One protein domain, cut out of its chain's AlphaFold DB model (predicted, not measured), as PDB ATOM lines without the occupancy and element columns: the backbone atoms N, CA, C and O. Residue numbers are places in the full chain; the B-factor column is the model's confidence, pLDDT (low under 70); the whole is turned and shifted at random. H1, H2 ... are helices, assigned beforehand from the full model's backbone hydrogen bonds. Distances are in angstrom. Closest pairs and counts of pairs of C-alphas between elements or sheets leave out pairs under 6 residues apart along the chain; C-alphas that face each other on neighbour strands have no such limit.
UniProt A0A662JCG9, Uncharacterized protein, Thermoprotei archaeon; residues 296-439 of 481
ATOM      1  N   SER A 296     -21.432 -31.465 -41.140       89.12
ATOM      2  CA  SER A 296     -22.775 -31.590 -41.723       89.12
ATOM      3  C   SER A 296     -23.506 -32.855 -41.258       89.12
ATOM      4  O   SER A 296     -23.070 -33.964 -41.570       89.12
ATOM      5  N   ALA A 297     -24.653 -32.693 -40.591       87.56
ATOM      6  CA  ALA A 297     -25.525 -33.811 -40.213       87.56
ATOM      7  C   ALA A 297     -26.171 -34.491 -41.430       87.56
ATOM      8  O   ALA A 297     -26.349 -35.703 -41.437       87.56
ATOM      9  N   SER A 298     -26.460 -33.743 -42.504       84.44
ATOM     10  CA  SER A 298     -27.061 -34.314 -43.719       84.44
ATOM     11  C   SER A 298     -26.105 -35.218 -44.497       84.44
ATOM     12  O   SER A 298     -26.560 -36.092 -45.231       84.44
ATOM     13  N   ARG A 299     -24.788 -35.023 -44.335       85.69
ATOM     14  CA  ARG A 299     -23.746 -35.843 -44.978       85.69
ATOM     15  C   ARG A 299     -23.185 -36.923 -44.062       85.69
ATOM     16  O   ARG A 299     -22.821 -37.991 -44.541       85.69
ATOM     17  N   PHE A 300     -23.084 -36.636 -42.766       90.62
ATOM     18  CA  PHE A 300     -22.373 -37.470 -41.797       90.62
ATOM     19  C   PHE A 300     -23.261 -37.806 -40.599       90.62
ATOM     20  O   PHE A 300     -22.833 -37.664 -39.453       90.62
ATOM     21  N   LEU A 301     -24.500 -38.240 -40.855       90.25
ATOM     22  CA  LEU A 301     -25.482 -38.493 -39.798       90.25
ATOM     23  C   LEU A 301     -24.985 -39.534 -38.785       90.25
ATOM     24  O   LEU A 301     -25.086 -39.314 -37.584       90.25
ATOM     25  N   TRP A 302     -24.341 -40.608 -39.257       91.81
ATOM     26  CA  TRP A 302     -23.726 -41.618 -38.387       91.81
ATOM     27  C   TRP A 302     -22.681 -41.038 -37.431       91.81
ATOM     28  O   TRP A 302     -22.564 -41.497 -36.298       91.81
ATOM     29  N   LEU A 303     -21.912 -40.044 -37.884       94.31
ATOM     30  CA  LEU A 303     -20.876 -39.418 -37.075       94.31
ATOM     31  C   LEU A 303     -21.506 -38.440 -36.084       94.31
ATOM     32  O   LEU A 303     -21.106 -38.429 -34.928       94.31
ATOM     33  N   HIS A 304     -22.499 -37.661 -36.520       93.50
ATOM     34  CA  HIS A 304     -23.268 -36.761 -35.657       93.50
ATOM     35  C   HIS A 304     -23.929 -37.515 -34.509       93.50
ATOM     36  O   HIS A 304     -23.615 -37.274 -33.346       93.50
ATOM     37  N   GLU A 305     -24.777 -38.486 -34.834       93.12
ATOM     38  CA  GLU A 305     -25.536 -39.244 -33.840       93.12
ATOM     39  C   GLU A 305     -24.622 -40.153 -33.015       93.12
ATOM     40  O   GLU A 305     -24.781 -40.259 -31.803       93.12
ATOM     41  N   GLY A 306     -23.595 -40.743 -33.636       95.88
ATOM     42  CA  GLY A 306     -22.602 -41.543 -32.924       95.88
ATOM     43  C   GLY A 306     -21.803 -40.736 -31.903       95.88
ATOM     44  O   GLY A 306     -21.572 -41.218 -30.795       95.88
ATOM     45  N   LEU A 307     -21.377 -39.515 -32.248       97.75
ATOM     46  CA  LEU A 307     -20.666 -38.630 -31.322       97.75
ATOM     47  C   LEU A 307     -21.588 -38.111 -30.222       97.75
ATOM     48  O   LEU A 307     -21.153 -38.052 -29.073       97.75
ATOM     49  N   ALA A 308     -22.826 -37.751 -30.559       97.06
ATOM     50  CA  ALA A 308     -23.817 -37.283 -29.598       97.06
ATOM     51  C   ALA A 308     -24.160 -38.374 -28.571       97.06
ATOM     52  O   ALA A 308     -24.049 -38.123 -27.368       97.06
ATOM     53  N   GLU A 309     -24.414 -39.613 -29.011       96.81
ATOM     54  CA  GLU A 309     -24.615 -40.762 -28.116       96.81
ATOM     55  C   GLU A 309     -23.361 -41.045 -27.277       96.81
ATOM     56  O   GLU A 309     -23.416 -41.122 -26.047       96.81
ATOM     57  N   TYR A 310     -22.197 -41.175 -27.923       97.81
ATOM     58  CA  TYR A 310     -20.961 -41.553 -27.239       97.81
ATOM     59  C   TYR A 310     -20.525 -40.518 -26.205       97.81
ATOM     60  O   TYR A 310     -20.249 -40.879 -25.060       97.81
ATOM     61  N   LEU A 311     -20.478 -39.234 -26.563       98.31
ATOM     62  CA  LEU A 311     -20.068 -38.181 -25.639       98.31
ATOM     63  C   LEU A 311     -21.095 -37.975 -24.525       98.31
ATOM     64  O   LEU A 311     -20.688 -37.841 -23.369       98.31
ATOM     65  N   SER A 312     -22.398 -37.982 -24.830       97.94
ATOM     66  CA  SER A 312     -23.427 -37.796 -23.801       97.94
ATOM     67  C   SER A 312     -23.374 -38.917 -22.758       97.94
ATOM     68  O   SER A 312     -23.231 -38.632 -21.569       97.94
ATOM     69  N   LEU A 313     -23.361 -40.184 -23.177       97.50
ATOM     70  CA  LEU A 313     -23.306 -41.331 -22.267       97.50
ATOM     71  C   LEU A 313     -21.976 -41.411 -21.501       97.50
ATOM     72  O   LEU A 313     -21.978 -41.602 -20.282       97.50
ATOM     73  N   THR A 314     -20.841 -41.206 -22.178       96.81
ATOM     74  CA  THR A 314     -19.499 -41.320 -21.571       96.81
ATOM     75  C   THR A 314     -19.227 -40.233 -20.531       96.81
ATOM     76  O   THR A 314     -18.520 -40.458 -19.542       96.81
ATOM     77  N   LEU A 315     -19.770 -39.030 -20.727       97.19
ATOM     78  CA  LEU A 315     -19.653 -37.956 -19.743       97.19
ATOM     79  C   LEU A 315     -20.650 -38.144 -18.599       97.19
ATOM     80  O   LEU A 315     -20.268 -37.986 -17.438       97.19
ATOM     81  N   LEU A 316     -21.897 -38.511 -18.907       97.56
ATOM     82  CA  LEU A 316     -22.961 -38.587 -17.912       97.56
ATOM     83  C   LEU A 316     -22.875 -39.806 -16.999       97.56
ATOM     84  O   LEU A 316     -23.264 -39.704 -15.839       97.56
ATOM     85  N   ILE A 317     -22.312 -40.933 -17.434       96.81
ATOM     86  CA  ILE A 317     -22.151 -42.107 -16.556       96.81
ATOM     87  C   ILE A 317     -21.339 -41.797 -15.280       96.81
ATOM     88  O   ILE A 317     -21.487 -42.463 -14.254       96.81
ATOM     89  N   LYS A 318     -20.511 -40.747 -15.315       95.62
ATOM     90  CA  LYS A 318     -19.664 -40.307 -14.197       95.62
ATOM     91  C   LYS A 318     -20.448 -39.629 -13.070       95.62
ATOM     92  O   LYS A 318     -19.912 -39.497 -11.970       95.62
ATOM     93  N   PHE A 319     -21.691 -39.213 -13.308       95.56
ATOM     94  CA  PHE A 319     -22.528 -38.561 -12.303       95.56
ATOM     95  C   PHE A 319     -23.533 -39.544 -11.703       95.56
ATOM     96  O   PHE A 319     -24.174 -40.320 -12.410       95.56
ATOM     97  N   ASN A 320     -23.678 -39.526 -10.377       94.69
ATOM     98  CA  ASN A 320     -24.541 -40.478  -9.668       94.69
ATOM     99  C   ASN A 320     -26.014 -40.322 -10.069       94.69
ATOM    100  O   ASN A 320     -26.732 -41.314 -10.147       94.69
ATOM    101  N   GLU A 321     -26.447 -39.093 -10.350       92.00
ATOM    102  CA  GLU A 321     -27.813 -38.757 -10.748       92.00
ATOM    103  C   GLU A 321     -28.240 -39.347 -12.104       92.00
ATOM    104  O   GLU A 321     -29.433 -39.557 -12.319       92.00
ATOM    105  N   THR A 322     -27.288 -39.642 -12.995       95.56
ATOM    106  CA  THR A 322     -27.529 -40.113 -14.372       95.56
ATOM    107  C   THR A 322     -26.987 -41.517 -14.644       95.56
ATOM    108  O   THR A 322     -27.268 -42.095 -15.696       95.56
ATOM    109  N   ARG A 323     -26.219 -42.087 -13.707       95.25
ATOM    110  CA  ARG A 323     -25.495 -43.354 -13.879       95.25
ATOM    111  C   ARG A 323     -26.399 -44.522 -14.264       95.25
ATOM    112  O   ARG A 323     -26.084 -45.224 -15.216       95.25
ATOM    113  N   GLU A 324     -27.506 -44.730 -13.552       92.81
ATOM    114  CA  GLU A 324     -28.389 -45.889 -13.772       92.81
ATOM    115  C   GLU A 324     -28.961 -45.914 -15.199       92.81
ATOM    116  O   GLU A 324     -28.951 -46.959 -15.859       92.81
ATOM    117  N   TRP A 325     -29.413 -44.756 -15.693       92.25
ATOM    118  CA  TRP A 325     -29.852 -44.595 -17.078       92.25
ATOM    119  C   TRP A 325     -28.719 -44.904 -18.057       92.25
ATOM    120  O   TRP A 325     -28.889 -45.749 -18.936       92.25
ATOM    121  N   CYS A 326     -27.556 -44.269 -17.871       95.62
ATOM    122  CA  CYS A 326     -26.424 -44.408 -18.784       95.62
ATOM    123  C   CYS A 326     -25.927 -45.855 -18.850       95.62
ATOM    124  O   CYS A 326     -25.760 -46.391 -19.938       95.62
ATOM    125  N   GLU A 327     -25.757 -46.529 -17.711       95.12
ATOM    126  CA  GLU A 327     -25.364 -47.940 -17.675       95.12
ATOM    127  C   GLU A 327     -26.390 -48.844 -18.365       95.12
ATOM    128  O   GLU A 327     -26.026 -49.794 -19.056       95.12
ATOM    129  N   THR A 328     -27.682 -48.571 -18.178       91.56
ATOM    130  CA  THR A 328     -28.750 -49.343 -18.822       91.56
ATOM    131  C   THR A 328     -28.715 -49.169 -20.337       91.56
ATOM    132  O   THR A 328     -28.796 -50.164 -21.057       91.56
ATOM    133  N   LYS A 329     -28.524 -47.935 -20.814       91.56
ATOM    134  CA  LYS A 329     -28.383 -47.619 -22.239       91.56
ATOM    135  C   LYS A 329     -27.112 -48.183 -22.861       91.56
ATOM    136  O   LYS A 329     -27.171 -48.802 -23.919       91.56
ATOM    137  N   ILE A 330     -25.985 -48.086 -22.169       94.94
ATOM    138  CA  ILE A 330     -24.720 -48.669 -22.627       94.94
ATOM    139  C   ILE A 330     -24.839 -50.192 -22.726       94.94
ATOM    140  O   ILE A 330     -24.502 -50.750 -23.764       94.94
ATOM    141  N   ARG A 331     -25.399 -50.871 -21.711       94.06
ATOM    142  CA  ARG A 331     -25.646 -52.326 -21.768       94.06
ATOM    143  C   ARG A 331     -26.592 -52.715 -22.901       94.06
ATOM    144  O   ARG A 331     -26.435 -53.781 -23.492       94.06
ATOM    145  N   GLU A 332     -27.589 -51.885 -23.200       90.00
ATOM    146  CA  GLU A 332     -28.450 -52.076 -24.365       90.00
ATOM    147  C   GLU A 332     -27.629 -52.079 -25.653       90.00
ATOM    148  O   GLU A 332     -27.728 -53.047 -26.411       90.00
ATOM    149  N   TYR A 333     -26.816 -51.045 -25.872       92.19
ATOM    150  CA  TYR A 333     -25.999 -50.922 -27.073       92.19
ATOM    151  C   TYR A 333     -24.967 -52.038 -27.162       92.19
ATOM    152  O   TYR A 333     -24.884 -52.699 -28.187       92.19
ATOM    153  N   GLU A 334     -24.272 -52.357 -26.074       90.38
ATOM    154  CA  GLU A 334     -23.306 -53.461 -26.018       90.38
ATOM    155  C   GLU A 334     -23.949 -54.842 -26.223       90.38
ATOM    156  O   GLU A 334     -23.267 -55.786 -26.613       90.38
ATOM    157  N   SER A 335     -25.266 -54.971 -26.017       88.94
ATOM    158  CA  SER A 335     -26.016 -56.194 -26.334       88.94
ATOM    159  C   SER A 335     -26.430 -56.311 -27.805       88.94
ATOM    160  O   SER A 335     -27.021 -57.326 -28.188       88.94
ATOM    161  N   LEU A 336     -26.180 -55.287 -28.627       86.12
ATOM    162  CA  LEU A 336     -26.484 -55.331 -30.051       86.12
ATOM    163  C   LEU A 336     -25.540 -56.304 -30.752       86.12
ATOM    164  O   LEU A 336     -24.319 -56.227 -30.637       86.12
ATOM    165  N   ASN A 337     -26.121 -57.214 -31.529       73.50
ATOM    166  CA  ASN A 337     -25.341 -58.133 -32.335       73.50
ATOM    167  C   ASN A 337     -24.757 -57.373 -33.537       73.50
ATOM    168  O   ASN A 337     -25.497 -56.998 -34.450       73.50
ATOM    169  N   LEU A 338     -23.442 -57.136 -33.532       69.62
ATOM    170  CA  LEU A 338     -22.688 -56.479 -34.611       69.62
ATOM    171  C   LEU A 338     -22.454 -57.419 -35.808       69.62
ATOM    172  O   LEU A 338     -21.355 -57.516 -36.348       69.62
ATOM    173  N   THR A 339     -23.480 -58.164 -36.211       61.19
ATOM    174  CA  THR A 339     -23.405 -59.107 -37.333       61.19
ATOM    175  C   THR A 339     -24.019 -58.511 -38.588       61.19
ATOM    176  O   THR A 339     -25.078 -57.889 -38.532       61.19
ATOM    177  N   GLY A 340     -23.407 -58.776 -39.742       60.50
ATOM    178  CA  GLY A 340     -23.932 -58.374 -41.046       60.50
ATOM    179  C   GLY A 340     -23.464 -56.990 -41.497       60.50
ATOM    180  O   GLY A 340     -22.424 -56.497 -41.075       60.50
ATOM    181  N   ASN A 341     -24.235 -56.364 -42.388       69.69
ATOM    182  CA  ASN A 341     -23.832 -55.171 -43.137       69.69
ATOM    183  C   ASN A 341     -24.067 -53.834 -42.392       69.69
ATOM    184  O   ASN A 341     -24.362 -52.815 -43.019       69.69
ATOM    185  N   TYR A 342     -24.002 -53.828 -41.055       74.50
ATOM    186  CA  TYR A 342     -24.413 -52.676 -40.235       74.50
ATOM    187  C   TYR A 342     -23.576 -51.416 -40.499       74.50
ATOM    188  O   TYR A 342     -24.109 -50.312 -40.479       74.50
ATOM    189  N   LEU A 343     -22.288 -51.571 -40.821       74.19
ATOM    190  CA  LEU A 343     -21.412 -50.444 -41.154       74.19
ATOM    191  C   LEU A 343     -21.795 -49.794 -42.489       74.19
ATOM    192  O   LEU A 343     -21.771 -48.571 -42.587       74.19
ATOM    193  N   SER A 344     -22.254 -50.569 -43.474       76.12
ATOM    194  CA  SER A 344     -22.818 -49.994 -44.705       76.12
ATOM    195  C   SER A 344     -24.143 -49.281 -44.448       76.12
ATOM    196  O   SER A 344     -24.406 -48.245 -45.053       76.12
ATOM    197  N   LEU A 345     -24.974 -49.797 -43.534       80.81
ATOM    198  CA  LEU A 345     -26.201 -49.109 -43.122       80.81
ATOM    199  C   LEU A 345     -25.880 -47.775 -42.434       80.81
ATOM    200  O   LEU A 345     -26.516 -46.778 -42.746       80.81
ATOM    201  N   LEU A 346     -24.853 -47.725 -41.578       84.62
ATOM    202  CA  LEU A 346     -24.392 -46.483 -40.951       84.62
ATOM    203  C   LEU A 346     -23.847 -45.478 -41.972       84.62
ATOM    204  O   LEU A 346     -24.258 -44.324 -41.975       84.62
ATOM    205  N   LEU A 347     -22.944 -45.892 -42.864       82.12
ATOM    206  CA  LEU A 347     -22.318 -44.969 -43.821       82.12
ATOM    207  C   LEU A 347     -23.286 -44.451 -44.893       82.12
ATOM    208  O   LEU A 347     -23.029 -43.400 -45.480       82.12
ATOM    209  N   SER A 348     -24.386 -45.168 -45.132       81.12
ATOM    210  CA  SER A 348     -25.488 -44.742 -46.003       81.12
ATOM    211  C   SER A 348     -26.649 -44.087 -45.248       81.12
ATOM    212  O   SER A 348     -27.645 -43.726 -45.880       81.12
ATOM    213  N   TRP A 349     -26.538 -43.928 -43.925       84.81
ATOM    214  CA  TRP A 349     -27.593 -43.357 -43.101       84.81
ATOM    215  C   TRP A 349     -27.802 -41.882 -43.440       84.81
ATOM    216  O   TRP A 349     -26.876 -41.072 -43.366       84.81
ATOM    217  N   SER A 350     -29.036 -41.539 -43.805       81.50
ATOM    218  CA  SER A 350     -29.445 -40.172 -44.119       81.50
ATOM    219  C   SER A 350     -30.732 -39.781 -43.383       81.50
ATOM    220  O   SER A 350     -31.541 -40.655 -43.059       81.50
ATOM    221  N   PRO A 351     -30.988 -38.470 -43.184       74.50
ATOM    222  CA  PRO A 351     -32.213 -37.991 -42.532       74.50
ATOM    223  C   PRO A 351     -33.513 -38.384 -43.253       74.50
ATOM    224  O   PRO A 351     -34.584 -38.351 -42.664       74.50
ATOM    225  N   SER A 352     -33.433 -38.747 -44.539       70.44
ATOM    226  CA  SER A 352     -34.585 -39.149 -45.355       70.44
ATOM    227  C   SER A 352     -35.004 -40.611 -45.160       70.44
ATOM    228  O   SER A 352     -35.986 -41.048 -45.758       70.44
ATOM    229  N   GLN A 353     -34.234 -41.400 -44.411       73.62
ATOM    230  CA  GLN A 353     -34.536 -42.805 -44.151       73.62
ATOM    231  C   GLN A 353     -35.420 -42.956 -42.912       73.62
ATOM    232  O   GLN A 353     -35.360 -42.159 -41.980       73.62
ATOM    233  N   VAL A 354     -36.223 -44.023 -42.884       67.81
ATOM    234  CA  VAL A 354     -37.000 -44.392 -41.693       67.81
ATOM    235  C   VAL A 354     -36.041 -44.618 -40.526       67.81
ATOM    236  O   VAL A 354     -35.086 -45.388 -40.652       67.81
ATOM    237  N   ILE A 355     -36.315 -43.965 -39.394       66.62
ATOM    238  CA  ILE A 355     -35.508 -44.077 -38.178       66.62
ATOM    239  C   ILE A 355     -35.459 -45.545 -37.750       66.62
ATOM    240  O   ILE A 355     -36.473 -46.142 -37.390       66.62
ATOM    241  N   GLN A 356     -34.259 -46.124 -37.768       74.94
ATOM    242  CA  GLN A 356     -33.988 -47.436 -37.193       74.94
ATOM    243  C   GLN A 356     -33.265 -47.225 -35.858       74.94
ATOM    244  O   GLN A 356     -32.089 -46.863 -35.868       74.94
ATOM    245  N   PRO A 357     -33.918 -47.455 -34.703       76.88
ATOM    246  CA  PRO A 357     -33.327 -47.170 -33.390       76.88
ATOM    247  C   PRO A 357     -31.987 -47.873 -33.131       76.88
ATOM    248  O   PRO A 357     -31.148 -47.366 -32.394       76.88
ATOM    249  N   SER A 358     -31.754 -49.026 -33.764       83.81
ATOM    250  CA  SER A 358     -30.485 -49.753 -33.680       83.81
ATOM    251  C   SER A 358     -29.299 -48.990 -34.280       83.81
ATOM    252  O   SER A 358     -28.176 -49.214 -33.834       83.81
ATOM    253  N   LEU A 359     -29.517 -48.076 -35.238       87.50
ATOM    254  CA  LEU A 359     -28.445 -47.284 -35.857       87.50
ATOM    255  C   LEU A 359     -27.743 -46.378 -34.845       87.50
ATOM    256  O   LEU A 359     -26.524 -46.270 -34.901       87.50
ATOM    257  N   TYR A 360     -28.468 -45.816 -33.876       90.62
ATOM    258  CA  TYR A 360     -27.882 -45.025 -32.787       90.62
ATOM    259  C   TYR A 360     -26.899 -45.864 -31.963       90.62
ATOM    260  O   TYR A 360     -25.751 -45.473 -31.759       90.62
ATOM    261  N   GLY A 361     -27.308 -47.076 -31.576       91.69
ATOM    262  CA  GLY A 361     -26.439 -47.993 -30.840       91.69
ATOM    263  C   GLY A 361     -25.245 -48.485 -31.661       91.69
ATOM    264  O   GLY A 361     -24.137 -48.585 -31.137       91.69
ATOM    265  N   TYR A 362     -25.425 -48.741 -32.960       90.50
ATOM    266  CA  TYR A 362     -24.310 -49.081 -33.847       90.50
ATOM    267  C   TYR A 362     -23.329 -47.916 -34.020       90.50
ATOM    268  O   TYR A 362     -22.118 -48.136 -33.990       90.50
ATOM    269  N   ALA A 363     -23.830 -46.688 -34.162       92.38
ATOM    270  CA  ALA A 363     -23.012 -45.486 -34.260       92.38
ATOM    271  C   ALA A 363     -22.224 -45.252 -32.961       92.38
ATOM    272  O   ALA A 363     -21.011 -45.057 -33.015       92.38
ATOM    273  N   TYR A 364     -22.876 -45.380 -31.800       94.75
ATOM    274  CA  TYR A 364     -22.231 -45.348 -30.484       94.75
ATOM    275  C   TYR A 364     -21.069 -46.347 -30.399       94.75
ATOM    276  O   TYR A 364     -19.944 -45.970 -30.063       94.75
ATOM    277  N   LEU A 365     -21.319 -47.619 -30.736       92.00
ATOM    278  CA  LEU A 365     -20.299 -48.669 -30.673       92.00
ATOM    279  C   LEU A 365     -19.135 -48.384 -31.623       92.00
ATOM    280  O   LEU A 365     -17.982 -48.563 -31.236       92.00
ATOM    281  N   LEU A 366     -19.421 -47.888 -32.830       91.25
ATOM    282  CA  LEU A 366     -18.386 -47.508 -33.784       91.25
ATOM    283  C   LEU A 366     -17.499 -46.383 -33.232       91.25
ATOM    284  O   LEU A 366     -16.277 -46.520 -33.249       91.25
ATOM    285  N   ILE A 367     -18.077 -45.298 -32.705       94.62
ATOM    286  CA  ILE A 367     -17.292 -44.199 -32.122       94.62
ATOM    287  C   ILE A 367     -16.494 -44.676 -30.902       94.62
ATOM    288  O   ILE A 367     -15.305 -44.356 -30.782       94.62
ATOM    289  N   LYS A 368     -17.093 -45.497 -30.032       93.81
ATOM    290  CA  LYS A 368     -16.398 -46.112 -28.893       93.81
ATOM    291  C   LYS A 368     -15.183 -46.925 -29.359       93.81
ATOM    292  O   LYS A 368     -14.096 -46.770 -28.808       93.81
ATOM    293  N   SER A 369     -15.331 -47.740 -30.407       91.69
ATOM    294  CA  SER A 369     -14.230 -48.523 -30.983       91.69
ATOM    295  C   SER A 369     -13.157 -47.658 -31.647       91.69
ATOM    296  O   SER A 369     -11.974 -47.875 -31.398       91.69
ATOM    297  N   LEU A 370     -13.540 -46.658 -32.449       92.06
ATOM    298  CA  LEU A 370     -12.601 -45.750 -33.125       92.06
ATOM    299  C   LEU A 370     -11.729 -44.986 -32.123       92.06
ATOM    300  O   LEU A 370     -10.523 -44.813 -32.328       92.06
ATOM    301  N   THR A 371     -12.344 -44.546 -31.025       93.00
ATOM    302  CA  THR A 371     -11.672 -43.782 -29.972       93.00
ATOM    303  C   THR A 371     -10.957 -44.659 -28.944       93.00
ATOM    304  O   THR A 371     -10.194 -44.120 -28.146       93.00
ATOM    305  N   GLU A 372     -11.151 -45.984 -28.976       92.25
ATOM    306  CA  GLU A 372     -10.697 -46.923 -27.935       92.25
ATOM    307  C   GLU A 372     -11.143 -46.478 -26.533       92.25
ATOM    308  O   GLU A 372     -10.373 -46.511 -25.576       92.25
ATOM    309  N   ASP A 373     -12.389 -46.005 -26.444       88.12
ATOM    310  CA  ASP A 373     -12.993 -45.456 -25.225       88.12
ATOM    311  C   ASP A 373     -12.234 -44.243 -24.634       88.12
ATOM    312  O   ASP A 373     -12.275 -43.961 -23.435       88.12
ATOM    313  N   ASN A 374     -11.503 -43.503 -25.482       90.25
ATOM    314  CA  ASN A 374     -10.734 -42.329 -25.082       90.25
ATOM    315  C   ASN A 374     -11.154 -41.061 -25.842       90.25
ATOM    316  O   ASN A 374     -10.695 -40.775 -26.954       90.25
ATOM    317  N   ILE A 375     -11.966 -40.230 -25.181       91.06
ATOM    318  CA  ILE A 375     -12.460 -38.957 -25.726       91.06
ATOM    319  C   ILE A 375     -11.346 -37.963 -26.100       91.06
ATOM    320  O   ILE A 375     -11.589 -37.067 -26.905       91.06
ATOM    321  N   THR A 376     -10.115 -38.090 -25.582       88.81
ATOM    322  CA  THR A 376      -9.029 -37.160 -25.950       88.81
ATOM    323  C   THR A 376      -8.592 -37.325 -27.403       88.81
ATOM    324  O   THR A 376      -8.111 -36.361 -27.990       88.81
ATOM    325  N   LYS A 377      -8.802 -38.499 -28.019       92.38
ATOM    326  CA  LYS A 377      -8.545 -38.689 -29.459       92.38
ATOM    327  C   LYS A 377      -9.475 -37.835 -30.326       92.38
ATOM    328  O   LYS A 377      -9.078 -37.380 -31.394       92.38
ATOM    329  N   LEU A 378     -10.698 -37.566 -29.855       95.88
ATOM    330  CA  LEU A 378     -11.632 -36.672 -30.547       95.88
ATOM    331  C   LEU A 378     -11.116 -35.229 -30.555       95.88
ATOM    332  O   LEU A 378     -11.262 -34.543 -31.561       95.88
ATOM    333  N   LYS A 379     -10.444 -34.796 -29.480       94.81
ATOM    334  CA  LYS A 379      -9.816 -33.469 -29.421       94.81
ATOM    335  C   LYS A 379      -8.779 -33.277 -30.525       94.81
ATOM    336  O   LYS A 379      -8.779 -32.234 -31.172       94.81
ATOM    337  N   GLU A 380      -7.938 -34.283 -30.757       93.12
ATOM    338  CA  GLU A 380      -6.975 -34.250 -31.861       93.12
ATOM    339  C   GLU A 380      -7.706 -34.129 -33.201       93.12
ATOM    340  O   GLU A 380      -7.444 -33.194 -33.950       93.12
ATOM    341  N   PHE A 381      -8.704 -34.983 -33.456       96.00
ATOM    342  CA  PHE A 381      -9.513 -34.954 -34.681       96.00
ATOM    343  C   PHE A 381     -10.133 -33.581 -34.970       96.00
ATOM    344  O   PHE A 381      -9.976 -33.051 -36.070       96.00
ATOM    345  N   PHE A 382     -10.782 -32.962 -33.982       96.44
ATOM    346  CA  PHE A 382     -11.391 -31.639 -34.137       96.44
ATOM    347  C   PHE A 382     -10.377 -30.485 -34.207       96.44
ATOM    348  O   PHE A 382     -10.744 -29.356 -34.557       96.44
ATOM    349  N   SER A 383      -9.107 -30.740 -33.885       93.50
ATOM    350  CA  SER A 383      -8.008 -29.780 -34.033       93.50
ATOM    351  C   SER A 383      -7.411 -29.760 -35.445       93.50
ATOM    352  O   SER A 383      -6.881 -28.729 -35.857       93.50
ATOM    353  N   LEU A 384      -7.559 -30.849 -36.215       92.62
ATOM    354  CA  LEU A 384      -6.962 -30.994 -37.552       92.62
ATOM    355  C   LEU A 384      -7.519 -30.005 -38.582       92.62
ATOM    356  O   LEU A 384      -6.856 -29.706 -39.575       92.62
ATOM    357  N   THR A 385      -8.730 -29.497 -38.354       90.19
ATOM    358  CA  THR A 385      -9.324 -28.441 -39.169       90.19
ATOM    359  C   THR A 385     -10.009 -27.391 -38.293       90.19
ATOM    360  O   THR A 385     -10.698 -27.733 -37.321       90.19
ATOM    361  N   PRO A 386      -9.874 -26.090 -38.619       87.94
ATOM    362  CA  PRO A 386     -10.629 -25.050 -37.931       87.94
ATOM    363  C   PRO A 386     -12.143 -25.253 -38.090       87.94
ATOM    364  O   PRO A 386     -12.883 -24.992 -37.140       87.94
ATOM    365  N   ASN A 387     -12.596 -25.765 -39.243       91.56
ATOM    366  CA  ASN A 387     -14.007 -25.941 -39.576       91.56
ATOM    367  C   ASN A 387     -14.220 -27.106 -40.571       91.56
ATOM    368  O   ASN A 387     -13.423 -27.296 -41.487       91.56
ATOM    369  N   PHE A 388     -15.298 -27.876 -40.409       93.94
ATOM    370  CA  PHE A 388     -15.604 -29.061 -41.225       93.94
ATOM    371  C   PHE A 388     -16.510 -28.795 -42.445       93.94
ATOM    372  O   PHE A 388     -16.826 -29.741 -43.163       93.94
ATOM    373  N   LYS A 389     -16.900 -27.542 -42.728       91.25
ATOM    374  CA  LYS A 389     -17.807 -27.190 -43.844       91.25
ATOM    375  C   LYS A 389     -17.333 -27.698 -45.211       91.25
ATOM    376  O   LYS A 389     -18.159 -28.128 -46.015       91.25
ATOM    377  N   GLU A 390     -16.019 -27.680 -45.435       90.06
ATOM    378  CA  GLU A 390     -15.378 -28.115 -46.684       90.06
ATOM    379  C   GLU A 390     -15.209 -29.638 -46.784       90.06
ATOM    380  O   GLU A 390     -14.830 -30.146 -47.835       90.06
ATOM    381  N   VAL A 391     -15.496 -30.388 -45.714       92.19
ATOM    382  CA  VAL A 391     -15.427 -31.850 -45.733       92.19
ATOM    383  C   VAL A 391     -16.698 -32.392 -46.382       92.19
ATOM    384  O   VAL A 391     -17.814 -32.170 -45.899       92.19
ATOM    385  N   THR A 392     -16.546 -33.106 -47.499       90.19
ATOM    386  CA  THR A 392     -17.687 -33.446 -48.371       90.19
ATOM    387  C   THR A 392     -18.060 -34.920 -48.392       90.19
ATOM    388  O   THR A 392     -19.180 -35.245 -48.784       90.19
ATOM    389  N   ARG A 393     -17.158 -35.816 -47.973       91.12
ATOM    390  CA  ARG A 393     -17.340 -37.273 -48.090       91.12
ATOM    391  C   ARG A 393     -16.765 -38.059 -46.917       91.12
ATOM    392  O   ARG A 393     -15.881 -37.583 -46.205       91.12
ATOM    393  N   ASN A 394     -17.254 -39.286 -46.746       90.62
ATOM    394  CA  ASN A 394     -16.837 -40.171 -45.658       90.62
ATOM    395  C   ASN A 394     -15.334 -40.484 -45.716       90.62
ATOM    396  O   ASN A 394     -14.696 -40.551 -44.672       90.62
ATOM    397  N   GLU A 395     -14.726 -40.611 -46.898       92.06
ATOM    398  CA  GLU A 395     -13.293 -40.907 -47.019       92.06
ATOM    399  C   GLU A 395     -12.400 -39.812 -46.425       92.06
ATOM    400  O   GLU A 395     -11.353 -40.118 -45.857       92.06
ATOM    401  N   GLU A 396     -12.819 -38.546 -46.505       94.94
ATOM    402  CA  GLU A 396     -12.114 -37.429 -45.871       94.94
ATOM    403  C   GLU A 396     -12.225 -37.489 -44.345       94.94
ATOM    404  O   GLU A 396     -11.232 -37.285 -43.647       94.94
ATOM    405  N   ILE A 397     -13.408 -37.829 -43.823       94.81
ATOM    406  CA  ILE A 397     -13.616 -38.061 -42.388       94.81
ATOM    407  C   ILE A 397     -12.717 -39.201 -41.907       94.81
ATOM    408  O   ILE A 397     -11.980 -39.029 -40.941       94.81
ATOM    409  N   LEU A 398     -12.715 -40.343 -42.597       93.50
ATOM    410  CA  LEU A 398     -11.872 -41.487 -42.244       93.50
ATOM    411  C   LEU A 398     -10.381 -41.137 -42.297       93.50
ATOM    412  O   LEU A 398      -9.625 -41.529 -41.408       93.50
ATOM    413  N   ALA A 399      -9.958 -40.358 -43.294       94.75
ATOM    414  CA  ALA A 399      -8.595 -39.852 -43.373       94.75
ATOM    415  C   ALA A 399      -8.234 -39.000 -42.147       94.75
ATOM    416  O   ALA A 399      -7.210 -39.250 -41.515       94.75
ATOM    417  N   LEU A 400      -9.091 -38.046 -41.768       95.44
ATOM    418  CA  LEU A 400      -8.900 -37.202 -40.584       95.44
ATOM    419  C   LEU A 400      -8.871 -38.023 -39.285       95.44
ATOM    420  O   LEU A 400      -7.989 -37.813 -38.455       95.44
ATOM    421  N   LEU A 401      -9.766 -39.003 -39.120       94.94
ATOM    422  CA  LEU A 401      -9.746 -39.920 -37.972       94.94
ATOM    423  C   LEU A 401      -8.422 -40.708 -37.921       94.94
ATOM    424  O   LEU A 401      -7.832 -40.854 -36.851       94.94
ATOM    425  N   SER A 402      -7.907 -41.164 -39.072       93.62
ATOM    426  CA  SER A 402      -6.600 -41.832 -39.147       93.62
ATOM    427  C   SER A 402      -5.447 -40.905 -38.761       93.62
ATOM    428  O   SER A 402      -4.555 -41.341 -38.034       93.62
ATOM    429  N   VAL A 403      -5.447 -39.651 -39.232       94.19
ATOM    430  CA  VAL A 403      -4.432 -38.647 -38.861       94.19
ATOM    431  C   VAL A 403      -4.475 -38.367 -37.358       94.19
ATOM    432  O   VAL A 403      -3.423 -38.278 -36.734       94.19
ATOM    433  N   ALA A 404      -5.669 -38.338 -36.763       93.31
ATOM    434  CA  ALA A 404      -5.870 -38.184 -35.323       93.31
ATOM    435  C   ALA A 404      -5.489 -39.424 -34.486       93.31
ATOM    436  O   ALA A 404      -5.704 -39.444 -33.273       93.31
ATOM    437  N   GLY A 405      -4.957 -40.482 -35.109       91.25
ATOM    438  CA  GLY A 405      -4.521 -41.697 -34.417       91.25
ATOM    439  C   GLY A 405      -5.661 -42.622 -33.977       91.25
ATOM    440  O   GLY A 405      -5.484 -43.421 -33.052       91.25
ATOM    441  N   MET A 406      -6.840 -42.523 -34.599       93.00
ATOM    442  CA  MET A 406      -7.952 -43.436 -34.327       93.00
ATOM    443  C   MET A 406      -7.775 -44.783 -35.021       93.00
ATOM    444  O   MET A 406      -7.190 -44.891 -36.104       93.00
ATOM    445  N   ASN A 407      -8.311 -45.825 -34.390       84.00
ATOM    446  CA  ASN A 407      -8.132 -47.186 -34.857       84.00
ATOM    447  C   ASN A 407      -9.187 -47.567 -35.898       84.00
ATOM    448  O   ASN A 407     -10.288 -48.008 -35.576       84.00
ATOM    449  N   LEU A 408      -8.817 -47.450 -37.172       87.56
ATOM    450  CA  LEU A 408      -9.693 -47.828 -38.280       87.56
ATOM    451  C   LEU A 408      -9.747 -49.347 -38.529       87.56
ATOM    452  O   LEU A 408     -10.372 -49.764 -39.500       87.56
ATOM    453  N   THR A 409      -9.117 -50.206 -37.710       82.00
ATOM    454  CA  THR A 409      -9.182 -51.667 -37.928       82.00
ATOM    455  C   THR A 409     -10.600 -52.197 -37.826       82.00
ATOM    456  O   THR A 409     -10.942 -53.110 -38.566       82.00
ATOM    457  N   VAL A 410     -11.437 -51.579 -36.986       79.88
ATOM    458  CA  VAL A 410     -12.872 -51.891 -36.875       79.88
ATOM    459  C   VAL A 410     -13.627 -51.687 -38.198       79.88
ATOM    460  O   VAL A 410     -14.684 -52.270 -38.405       79.88
ATOM    461  N   LEU A 411     -13.061 -50.902 -39.122       79.75
ATOM    462  CA  LEU A 411     -13.621 -50.633 -40.444       79.75
ATOM    463  C   LEU A 411     -12.999 -51.488 -41.561       79.75
ATOM    464  O   LEU A 411     -13.467 -51.428 -42.695       79.75
ATOM    465  N   LYS A 412     -11.950 -52.278 -41.290       65.56
ATOM    466  CA  LYS A 412     -11.221 -53.018 -42.341       65.56
ATOM    467  C   LYS A 412     -12.053 -54.128 -42.988       65.56
ATOM    468  O   LYS A 412     -11.889 -54.374 -44.179       65.56
ATOM    469  N   ASP A 413     -12.981 -54.722 -42.243       59.41
ATOM    470  CA  ASP A 413     -13.837 -55.815 -42.727       59.41
ATOM    471  C   ASP A 413     -15.120 -55.317 -43.429       59.41
ATOM    472  O   ASP A 413     -15.965 -56.112 -43.835       59.41
ATOM    473  N   VAL A 414     -15.266 -53.998 -43.624       60.16
ATOM    474  CA  VAL A 414     -16.481 -53.331 -44.155       60.16
ATOM    475  C   VAL A 414     -16.634 -53.451 -45.679       60.16
ATOM    476  O   VAL A 414     -17.576 -52.930 -46.272       60.16
ATOM    477  N   GLY A 415     -15.761 -54.204 -46.348       52.41
ATOM    478  CA  GLY A 415     -15.892 -54.495 -47.777       52.41
ATOM    479  C   GLY A 415     -15.689 -53.279 -48.696       52.41
ATOM    480  O   GLY A 415     -15.116 -52.258 -48.320       52.41
ATOM    481  N   SER A 416     -16.129 -53.416 -49.951       57.78
ATOM    482  CA  SER A 416     -15.798 -52.559 -51.105       57.78
ATOM    483  C   SER A 416     -16.439 -51.160 -51.134       57.78
ATOM    484  O   SER A 416     -16.293 -50.460 -52.136       57.78
ATOM    485  N   GLN A 417     -17.157 -50.742 -50.086       69.44
ATOM    486  CA  GLN A 417     -17.884 -49.463 -50.074       69.44
ATOM    487  C   GLN A 417     -17.023 -48.255 -49.696       69.44
ATOM    488  O   GLN A 417     -17.352 -47.134 -50.068       69.44
ATOM    489  N   ILE A 418     -15.925 -48.474 -48.971       79.94
ATOM    490  CA  ILE A 418     -14.962 -47.419 -48.656       79.94
ATOM    491  C   ILE A 418     -13.864 -47.458 -49.712       79.94
ATOM    492  O   ILE A 418     -13.178 -48.471 -49.879       79.94
ATOM    493  N   ASN A 419     -13.640 -46.337 -50.394       88.31
ATOM    494  CA  ASN A 419     -12.484 -46.210 -51.270       88.31
ATOM    495  C   ASN A 419     -11.219 -45.939 -50.437       88.31
ATOM    496  O   ASN A 419     -10.824 -44.793 -50.229       88.31
ATOM    497  N   TRP A 420     -10.564 -47.001 -49.964       88.31
ATOM    498  CA  TRP A 420      -9.349 -46.904 -49.142       88.31
ATOM    499  C   TRP A 420      -8.180 -46.199 -49.840       88.31
ATOM    500  O   TRP A 420      -7.381 -45.541 -49.176       88.31
ATOM    501  N   THR A 421      -8.106 -46.265 -51.171       91.25
ATOM    502  CA  THR A 421      -7.128 -45.492 -51.949       91.25
ATOM    503  C   THR A 421      -7.378 -43.992 -51.798       91.25
ATOM    504  O   THR A 421      -6.440 -43.219 -51.616       91.25
ATOM    505  N   LEU A 422      -8.648 -43.576 -51.826       92.69
ATOM    506  CA  LEU A 422      -9.039 -42.185 -51.622       92.69
ATOM    507  C   LEU A 422      -8.845 -41.738 -50.163       92.69
ATOM    508  O   LEU A 422      -8.400 -40.616 -49.931       92.69
ATOM    509  N   VAL A 423      -9.101 -42.621 -49.188       92.69
ATOM    510  CA  VAL A 423      -8.779 -42.372 -47.769       92.69
ATOM    511  C   VAL A 423      -7.286 -42.080 -47.600       92.69
ATOM    512  O   VAL A 423      -6.923 -41.072 -46.998       92.69
ATOM    513  N   GLU A 424      -6.406 -42.915 -48.162       93.31
ATOM    514  CA  GLU A 424      -4.958 -42.704 -48.051       93.31
ATOM    515  C   GLU A 424      -4.511 -41.430 -48.789       93.31
ATOM    516  O   GLU A 424      -3.699 -40.670 -48.262       93.31
ATOM    517  N   TYR A 425      -5.099 -41.122 -49.951       95.44
ATOM    518  CA  TYR A 425      -4.863 -39.852 -50.645       95.44
ATOM    519  C   TYR A 425      -5.192 -38.639 -49.758       95.44
ATOM    520  O   TYR A 425      -4.347 -37.756 -49.571       95.44
ATOM    521  N   HIS A 426      -6.390 -38.600 -49.166       95.56
ATOM    522  CA  HIS A 426      -6.796 -37.498 -48.290       95.56
ATOM    523  C   HIS A 426      -5.961 -37.439 -47.013       95.56
ATOM    524  O   HIS A 426      -5.628 -36.352 -46.544       95.56
ATOM    525  N   LYS A 427      -5.553 -38.585 -46.468       94.56
ATOM    526  CA  LYS A 427      -4.673 -38.636 -45.300       94.56
ATOM    527  C   LYS A 427      -3.344 -37.943 -45.587       94.56
ATOM    528  O   LYS A 427      -2.927 -37.081 -44.815       94.56
ATOM    529  N   GLN A 428      -2.714 -38.249 -46.722       94.50
ATOM    530  CA  GLN A 428      -1.486 -37.571 -47.141       94.50
ATOM    531  C   GLN A 428      -1.716 -36.077 -47.401       94.50
ATOM    532  O   GLN A 428      -0.871 -35.253 -47.046       94.50
ATOM    533  N   TYR A 429      -2.862 -35.702 -47.975       92.56
ATOM    534  CA  TYR A 429      -3.247 -34.298 -48.140       92.56
ATOM    535  C   TYR A 429      -3.290 -33.556 -46.794       92.56
ATOM    536  O   TYR A 429      -2.616 -32.535 -46.645       92.56
ATOM    537  N   TYR A 430      -4.000 -34.089 -45.794       90.88
ATOM    538  CA  TYR A 430      -4.124 -33.457 -44.479       90.88
ATOM    539  C   TYR A 430      -2.797 -33.438 -43.707       90.88
ATOM    540  O   TYR A 430      -2.451 -32.403 -43.142       90.88
ATOM    541  N   ILE A 431      -1.988 -34.506 -43.758       91.88
ATOM    542  CA  ILE A 431      -0.634 -34.515 -43.166       91.88
ATOM    543  C   ILE A 431       0.225 -33.395 -43.764       91.88
ATOM    544  O   ILE A 431       0.881 -32.649 -43.030       91.88
ATOM    545  N   ASN A 432       0.211 -33.241 -45.090       90.25
ATOM    546  CA  ASN A 432       0.969 -32.195 -45.770       90.25
ATOM    547  C   ASN A 432       0.441 -30.794 -45.443       90.25
ATOM    548  O   ASN A 432       1.244 -29.889 -45.215       90.25
ATOM    549  N   TYR A 433      -0.881 -30.610 -45.401       86.00
ATOM    550  CA  TYR A 433      -1.521 -29.349 -45.019       86.00
ATOM    551  C   TYR A 433      -1.104 -28.924 -43.606       86.00
ATOM    552  O   TYR A 433      -0.600 -27.816 -43.418       86.00
ATOM    553  N   ILE A 434      -1.212 -29.833 -42.634       82.94
ATOM    554  CA  ILE A 434      -0.821 -29.589 -41.241       82.94
ATOM    555  C   ILE A 434       0.677 -29.298 -41.157       82.94
ATOM    556  O   ILE A 434       1.071 -28.283 -40.595       82.94
ATOM    557  N   THR A 435       1.526 -30.119 -41.779       82.06
ATOM    558  CA  THR A 435       2.986 -29.932 -41.740       82.06
ATOM    559  C   THR A 435       3.410 -28.596 -42.354       82.06
ATOM    560  O   THR A 435       4.316 -27.941 -41.839       82.06
ATOM    561  N   ARG A 436       2.762 -28.157 -43.441       77.25
ATOM    562  CA  ARG A 436       3.023 -26.848 -44.061       77.25
ATOM    563  C   ARG A 436       2.579 -25.705 -43.159       77.25
ATOM    564  O   ARG A 436       3.359 -24.784 -42.959       77.25
ATOM    565  N   ASN A 437       1.395 -25.785 -42.563       65.12
ATOM    566  CA  ASN A 437       0.899 -24.736 -41.672       65.12
ATOM    567  C   ASN A 437       1.684 -24.665 -40.352       65.12
ATOM    568  O   ASN A 437       1.954 -23.573 -39.864       65.12
ATOM    569  N   VAL A 438       2.158 -25.801 -39.832       58.25
ATOM    570  CA  VAL A 438       3.080 -25.862 -38.685       58.25
ATOM    571  C   VAL A 438       4.466 -25.312 -39.048       58.25
ATOM    572  O   VAL A 438       5.086 -24.634 -38.235       58.25
ATOM    573  N   ARG A 439       4.960 -25.532 -40.277       43.03
ATOM    574  CA  ARG A 439       6.218 -24.918 -40.756       43.03
ATOM    575  C   ARG A 439       6.095 -23.422 -41.049       43.03
ATOM    576  O   ARG A 439       7.098 -22.724 -40.964       43.03
TER     577      ARG A 439
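Overview. This is residues 296 to 439 of the 481 residues of an uncharacterized protein of Thermoprotei archaeon (UniProt A0A662JCG9). Two groups of crossed helices sit side by side: in one, H4 crosses the hairpin of H1 and H2 with short H3 packed on H4, and in the other, H6 crosses the long H8. Short H7, after H6 in the chain, packs on H4 from the second group, while H2 and H8 lie at the two far ends. The printed part has 144 residues with eight named helices, H1 to H8 in chain order, and no named strand; the class is all helix. It is compact, with a radius of gyration of the C-alphas of 15.8 A, and spans 48 by 33 by 27 A.

Arrangement. Start at H8, residues 420 to 439, the longest helix. It touches H6, residues 394 to 403, at a steep tilt of 51 degrees, the same way; the closest C-alphas, of Ala 399 and Lys 427, are 4.5 A apart. H5, residues 376 to 383, only just touches H6, with 3 pairs of C-alphas within 8 A, the closest being Phe 381 and Leu 401 at 6.0 A. H7, residues 408 to 411, touches H6 only at the corner, and only just, with 3 such pairs; the closest C-alphas are Ser 402 and Leu 408, 6.8 A. Now look to the hub, H4, residues 357 to 371: its residues 366 to 370 touch H7, closest at C-alphas 370 and 408, 6.3 A. H1, residues 301 to 316, touches H4 about perpendicular at 73 degrees, with C-alphas 306 and 363 only 4.2 A apart. H2, residues 323 to 334, forms a helical hairpin with H1, a steep tilt of 39 degrees, opposite ways, closest at C-alphas 313 and 326, 5.6 A. H3, residues 342 to 347, touches H4 about perpendicular at 81 degrees, closest at C-alphas 346 and 359, 6.6 A. H1 and H8 are apart. Every O i to N i+4 pair is within hydrogen-bond range in H1, H2, H3, H5, H6 and H8; H4 has 10 of 11, and H7 is too short for such a pair.

Along the chain. Find C-alpha 301 at (-25.482, -38.493, -39.798); from there H1 runs 22.0 A. H2 covers 15.9 A and H6 14.2 A. H4 runs 22.2 A from C-alpha 357 at (-33.327, -47.170, -33.390). H8 runs 28.2 A to C-alpha 439 at (6.218, -24.918, -40.756).

Size, cuts and confidence. The C-alphas farthest apart, of Glu 324 and Arg 439, are 48.6 A apart. The printed part has no cut and no long link. Mean pLDDT of the printed part is 87.2; it is under 70 at residues 338 to 341, 354 to 355, 412 to 417 and 437 to 439.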